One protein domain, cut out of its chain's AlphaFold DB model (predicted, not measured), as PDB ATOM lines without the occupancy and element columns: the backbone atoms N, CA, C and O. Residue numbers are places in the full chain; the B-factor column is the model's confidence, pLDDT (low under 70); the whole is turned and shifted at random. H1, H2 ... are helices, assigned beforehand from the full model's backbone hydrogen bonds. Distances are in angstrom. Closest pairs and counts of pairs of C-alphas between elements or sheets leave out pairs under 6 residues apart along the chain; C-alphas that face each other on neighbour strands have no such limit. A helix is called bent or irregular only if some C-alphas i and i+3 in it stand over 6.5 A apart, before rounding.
ATOM      1  N   LYS A  18       6.724  12.135  46.534       75.62
ATOM      2  CA  LYS A  18       6.609  10.951  47.410       75.62
ATOM      3  C   LYS A  18       6.990   9.630  46.731       75.62
ATOM      4  O   LYS A  18       7.404   8.705  47.418       75.62
ATOM      5  N   THR A  19       6.871   9.535  45.406       87.81
ATOM      6  CA  THR A  19       7.158   8.313  44.634       87.81
ATOM      7  C   THR A  19       8.428   8.465  43.806       87.81
ATOM      8  O   THR A  19       8.754   9.568  43.369       87.81
ATOM      9  N   LEU A  20       9.136   7.358  43.564       84.62
ATOM     10  CA  LEU A  20      10.381   7.343  42.788       84.62
ATOM     11  C   LEU A  20      10.201   7.965  41.392       84.62
ATOM     12  O   LEU A  20      10.990   8.815  40.998       84.62
ATOM     13  N   LEU A  21       9.100   7.650  40.699       85.25
ATOM     14  CA  LEU A  21       8.765   8.242  39.396       85.25
ATOM     15  C   LEU A  21       8.556   9.760  39.461       85.25
ATOM     16  O   LEU A  21       9.040  10.482  38.598       85.25
ATOM     17  N   LYS A  22       7.877  10.265  40.500       86.00
ATOM     18  CA  LYS A  22       7.695  11.715  40.678       86.00
ATOM     19  C   LYS A  22       9.010  12.411  41.024       86.00
ATOM     20  O   LYS A  22       9.190  13.555  40.631       86.00
ATOM     21  N   LYS A  23       9.918  11.737  41.741       85.81
ATOM     22  CA  LYS A  23      11.271  12.243  42.015       85.81
ATOM     23  C   LYS A  23      12.091  12.333  40.731       85.81
ATOM     24  O   LYS A  23      12.669  13.378  40.487       85.81
ATOM     25  N   ILE A  24      12.071  11.294  39.893       86.31
ATOM     26  CA  ILE A  24      12.754  11.289  38.589       86.31
ATOM     27  C   ILE A  24      12.167  12.359  37.661       86.31
ATOM     28  O   ILE A  24      12.913  13.115  37.056       86.31
ATOM     29  N   TRP A  25      10.840  12.485  37.588       86.94
ATOM     30  CA  TRP A  25      10.179  13.527  36.796       86.94
ATOM     31  C   TRP A  25      10.549  14.940  37.258       86.94
ATOM     32  O   TRP A  25      10.817  15.823  36.446       86.94
ATOM     33  N   TYR A  26      10.564  15.160  38.575       87.12
ATOM     34  CA  TYR A  26      10.985  16.432  39.148       87.12
ATOM     35  C   TYR A  26      12.466  16.703  38.865       87.12
ATOM     36  O   TYR A  26      12.798  17.795  38.429       87.12
ATOM     37  N   PHE A  27      13.331  15.701  39.029       89.62
ATOM     38  CA  PHE A  27      14.752  15.785  38.703       89.62
ATOM     39  C   PHE A  27      14.968  16.184  37.238       89.62
ATOM     40  O   PHE A  27      15.623  17.184  36.978       89.62
ATOM     41  N   LEU A  28      14.359  15.472  36.287       87.88
ATOM     42  CA  LEU A  28      14.548  15.724  34.854       87.88
ATOM     43  C   LEU A  28      14.003  17.084  34.402       87.88
ATOM     44  O   LEU A  28      14.627  17.742  33.581       87.88
ATOM     45  N   TRP A  29      12.854  17.523  34.926       85.44
ATOM     46  CA  TRP A  29      12.165  18.704  34.382       85.44
ATOM     47  C   TRP A  29      12.146  19.946  35.267       85.44
ATOM     48  O   TRP A  29      11.755  21.006  34.790       85.44
ATOM     49  N   HIS A  30      12.510  19.841  36.545       82.31
ATOM     50  CA  HIS A  30      12.388  20.948  37.500       82.31
ATOM     51  C   HIS A  30      13.672  21.233  38.286       82.31
ATOM     52  O   HIS A  30      13.741  22.279  38.933       82.31
ATOM     53  N   GLU A  31      14.665  20.337  38.284       85.50
ATOM     54  CA  GLU A  31      15.956  20.620  38.912       85.50
ATOM     55  C   GLU A  31      16.907  21.328  37.950       85.50
ATOM     56  O   GLU A  31      17.288  20.784  36.917       85.50
ATOM     57  N   ASP A  32      17.370  22.508  38.356       84.50
ATOM     58  CA  ASP A  32      18.403  23.274  37.659       84.50
ATOM     59  C   ASP A  32      19.801  22.812  38.114       84.50
ATOM     60  O   ASP A  32      20.553  23.509  38.793       84.50
ATOM     61  N   SER A  33      20.112  21.550  37.816       92.25
ATOM     62  CA  SER A  33      21.372  20.891  38.176       92.25
ATOM     63  C   SER A  33      22.094  20.397  36.929       92.25
ATOM     64  O   SER A  33      21.462  19.888  36.002       92.25
ATOM     65  N   ILE A  34      23.430  20.456  36.929       90.50
ATOM     66  CA  ILE A  34      24.273  19.937  35.836       90.50
ATOM     67  C   ILE A  34      23.935  18.466  35.536       90.50
ATOM     68  O   ILE A  34      23.888  18.061  34.378       90.50
ATOM     69  N   TRP A  35      23.622  17.671  36.564       90.50
ATOM     70  CA  TRP A  35      23.241  16.267  36.394       90.50
ATOM     71  C   TRP A  35      21.887  16.083  35.711       90.50
ATOM     72  O   TRP A  35      21.722  15.137  34.942       90.50
ATOM     73  N   SER A  36      20.935  16.985  35.960       90.88
ATOM     74  CA  SER A  36      19.646  16.976  35.264       90.88
ATOM     75  C   SER A  36      19.825  17.335  33.788       90.88
ATOM     76  O   SER A  36      19.344  16.619  32.910       90.88
ATOM     77  N   TRP A  37      20.637  18.357  33.495       90.31
ATOM     78  CA  TRP A  37      21.006  18.724  32.125       90.31
ATOM     79  C   TRP A  37      21.680  17.571  31.366       90.31
ATOM     80  O   TRP A  37      21.275  17.255  30.247       90.31
ATOM     81  N   ILE A  38      22.653  16.888  31.983       92.44
ATOM     82  CA  ILE A  38      23.304  15.706  31.392       92.44
ATOM     83  C   ILE A  38      22.281  14.593  31.131       92.44
ATOM     84  O   ILE A  38      22.263  14.021  30.039       92.44
ATOM     85  N   ALA A  39      21.410  14.293  32.099       91.88
ATOM     86  CA  ALA A  39      20.383  13.269  31.940       91.88
ATOM     87  C   ALA A  39      19.416  13.596  30.787       91.88
ATOM     88  O   ALA A  39      19.115  12.719  29.978       91.88
ATOM     89  N   ASN A  40      18.996  14.857  30.652       91.06
ATOM     90  CA  ASN A  40      18.152  15.315  29.548       91.06
ATOM     91  C   ASN A  40      18.841  15.182  28.185       91.06
ATOM     92  O   ASN A  40      18.212  14.725  27.232       91.06
ATOM     93  N   ILE A  41      20.134  15.507  28.086       91.94
ATOM     94  CA  ILE A  41      20.919  15.312  26.855       91.94
ATOM     95  C   ILE A  41      20.989  13.825  26.489       91.94
ATOM     96  O   ILE A  41      20.771  13.466  25.332       91.94
ATOM     97  N   ILE A  42      21.247  12.948  27.462       93.25
ATOM     98  CA  ILE A  42      21.291  11.496  27.230       93.25
ATOM     99  C   ILE A  42      19.929  10.993  26.744       93.25
ATOM    100  O   ILE A  42      19.865  10.270  25.749       93.25
ATOM    101  N   ILE A  43      18.838  11.404  27.396       93.19
ATOM    102  CA  ILE A  43      17.475  11.056  26.979       93.19
ATOM    103  C   ILE A  43      17.211  11.551  25.555       93.19
ATOM    104  O   ILE A  43      16.710  10.783  24.739       93.19
ATOM    105  N   ALA A  44      17.593  12.785  25.222       91.75
ATOM    106  CA  ALA A  44      17.437  13.323  23.876       91.75
ATOM    107  C   ALA A  44      18.209  12.497  22.835       91.75
ATOM    108  O   ALA A  44      17.640  12.145  21.806       91.75
ATOM    109  N   ILE A  45      19.463  12.114  23.106       92.25
ATOM    110  CA  ILE A  45      20.262  11.259  22.210       92.25
ATOM    111  C   ILE A  45      19.595   9.892  22.018       92.25
ATOM    112  O   ILE A  45      19.516   9.401  20.890       92.25
ATOM    113  N   VAL A  46      19.090   9.284  23.095       94.38
ATOM    114  CA  VAL A  46      18.384   7.997  23.043       94.38
ATOM    115  C   VAL A  46      17.094   8.122  22.232       94.38
ATOM    116  O   VAL A  46      16.866   7.316  21.333       94.38
ATOM    117  N   LEU A  47      16.279   9.148  22.481       94.00
ATOM    118  CA  LEU A  47      15.050   9.400  21.728       94.00
ATOM    119  C   LEU A  47      15.340   9.660  20.250       94.00
ATOM    120  O   LEU A  47      14.688   9.087  19.383       94.00
ATOM    121  N   ILE A  48      16.348  10.472  19.942       90.88
ATOM    122  CA  ILE A  48      16.743  10.741  18.562       90.88
ATOM    123  C   ILE A  48      17.160   9.431  17.883       90.88
ATOM    124  O   ILE A  48      16.604   9.067  16.848       90.88
ATOM    125  N   LYS A  49      18.087   8.681  18.485       90.12
ATOM    126  CA  LYS A  49      18.663   7.470  17.890       90.12
ATOM    127  C   LYS A  49      17.664   6.321  17.750       90.12
ATOM    128  O   LYS A  49      17.703   5.622  16.743       90.12
ATOM    129  N   PHE A  50      16.811   6.102  18.747       94.81
ATOM    130  CA  PHE A  50      15.954   4.913  18.822       94.81
ATOM    131  C   PHE A  50      14.475   5.180  18.530       94.81
ATOM    132  O   PHE A  50      13.730   4.223  18.339       94.81
ATOM    133  N   VAL A  51      14.041   6.441  18.462       94.19
ATOM    134  CA  VAL A  51      12.655   6.802  18.120       94.19
ATOM    135  C   VAL A  51      12.613   7.631  16.842       94.19
ATOM    136  O   VAL A  51      12.014   7.198  15.861       94.19
ATOM    137  N   LEU A  52      13.284   8.787  16.813       92.88
ATOM    138  CA  LEU A  52      13.203   9.712  15.678       92.88
ATOM    139  C   LEU A  52      13.794   9.108  14.398       92.88
ATOM    140  O   LEU A  52      13.103   9.047  13.388       92.88
ATOM    141  N   PHE A  53      15.048   8.643  14.420       91.12
ATOM    142  CA  PHE A  53      15.703   8.090  13.228       91.12
ATOM    143  C   PHE A  53      14.988   6.853  12.662       91.12
ATOM    144  O   PHE A  53      14.766   6.828  11.453       91.12
ATOM    145  N   PRO A  54      14.569   5.860  13.473       93.06
ATOM    146  CA  PRO A  54      13.775   4.739  12.976       93.06
ATOM    147  C   PRO A  54      12.438   5.176  12.373       93.06
ATOM    148  O   PRO A  54      12.073   4.694  11.303       93.06
ATOM    149  N   LEU A  55      11.734   6.123  13.002       95.19
ATOM    150  CA  LEU A  55      10.472   6.645  12.477       95.19
ATOM    151  C   LEU A  55      10.672   7.357  11.132       95.19
ATOM    152  O   LEU A  55       9.965   7.065  10.169       95.19
ATOM    153  N   LEU A  56      11.663   8.247  11.043       92.56
ATOM    154  CA  LEU A  56      12.014   8.919   9.792       92.56
ATOM    155  C   LEU A  56      12.468   7.909   8.733       92.56
ATOM    156  O   LEU A  56      12.083   8.031   7.578       92.56
ATOM    157  N   GLY A  57      13.234   6.886   9.110       91.62
ATOM    158  CA  GLY A  57      13.684   5.849   8.186       91.62
ATOM    159  C   GLY A  57      12.531   5.050   7.576       91.62
ATOM    160  O   GLY A  57      12.581   4.710   6.394       91.62
ATOM    161  N   LEU A  58      11.457   4.816   8.340       92.00
ATOM    162  CA  LEU A  58      10.220   4.224   7.823       92.00
ATOM    163  C   LEU A  58       9.482   5.183   6.881       92.00
ATOM    164  O   LEU A  58       9.112   4.780   5.781       92.00
ATOM    165  N   ILE A  59       9.313   6.450   7.278       93.00
ATOM    166  CA  ILE A  59       8.631   7.479   6.470       93.00
ATOM    167  C   ILE A  59       9.342   7.681   5.126       93.00
ATOM    168  O   ILE A  59       8.711   7.712   4.073       93.00
ATOM    169  N   PHE A  60      10.668   7.785   5.161       91.25
ATOM    170  CA  PHE A  60      11.500   8.072   4.002       91.25
ATOM    171  C   PHE A  60      12.020   6.819   3.289       91.25
ATOM    172  O   PHE A  60      12.718   6.935   2.287       91.25
ATOM    173  N   SER A  61      11.688   5.617   3.772       90.38
ATOM    174  CA  SER A  61      12.136   4.337   3.202       90.38
ATOM    175  C   SER A  61      13.662   4.219   3.030       90.38
ATOM    176  O   SER A  61      14.143   3.614   2.074       90.38
ATOM    177  N   THR A  62      14.445   4.779   3.953       88.50
ATOM    178  CA  THR A  62      15.919   4.753   3.927       88.50
ATOM    179  C   THR A  62      16.496   4.519   5.324       88.50
ATOM    180  O   THR A  62      15.863   4.810   6.334       88.50
TER     181      THR A  62
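AT A GLANCE: This is residues 18 to 62 of the 264 residues of the protein "Signal peptidase I" of Candidatus Woesearchaeota archaeon (UniProt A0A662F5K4). One long helix, H2, makes the length of the model, and a short helix, H1, meets it near its first residues, so that the two form an L-shaped corner. The printed part has 45 residues with two named helices, H1 then H2, and no named strand; the class is all helix. It is only just extended, close to loose, with a radius of gyration of the C-alphas of 14.4 A and spans of 44 by 22 by 11 A.

HOW THE PARTS SIT: Look first at H2, residues 34 to 59, which has a kink of 25 degrees near residue 47. H1, residues 20 to 30, touches it at residues 36 to 40 alone; the closest C-alphas, those of Leu 28 and Ser 36, are 5.3 A apart. Their lines are about perpendicular, at 87 degrees. In H1 every O i to N i+4 pair is within hydrogen-bond range; in H2, 20 of 22 are.

IN THESE COORDINATES: Find C-alpha 34 at (24.273, 19.937, 35.836); from there H2 runs 35.5 A to C-alpha 59 at (8.631, 7.479, 6.470). H2 is neither bent nor irregular, but only just: C-alphas 50 and 53 are 6.4 A apart. H1 begins at C-alpha 20, (10.381, 7.343, 42.788), and spans 14.7 A.

THE WHOLE: The C-alphas farthest apart, Lys 18 and Ser 61, are 45.0 A apart. Residues 45 to 51, in H2, stand free. The link from H1 to H2 is tight, and the printed part has no cut. No printed residue is under 70 in pLDDT.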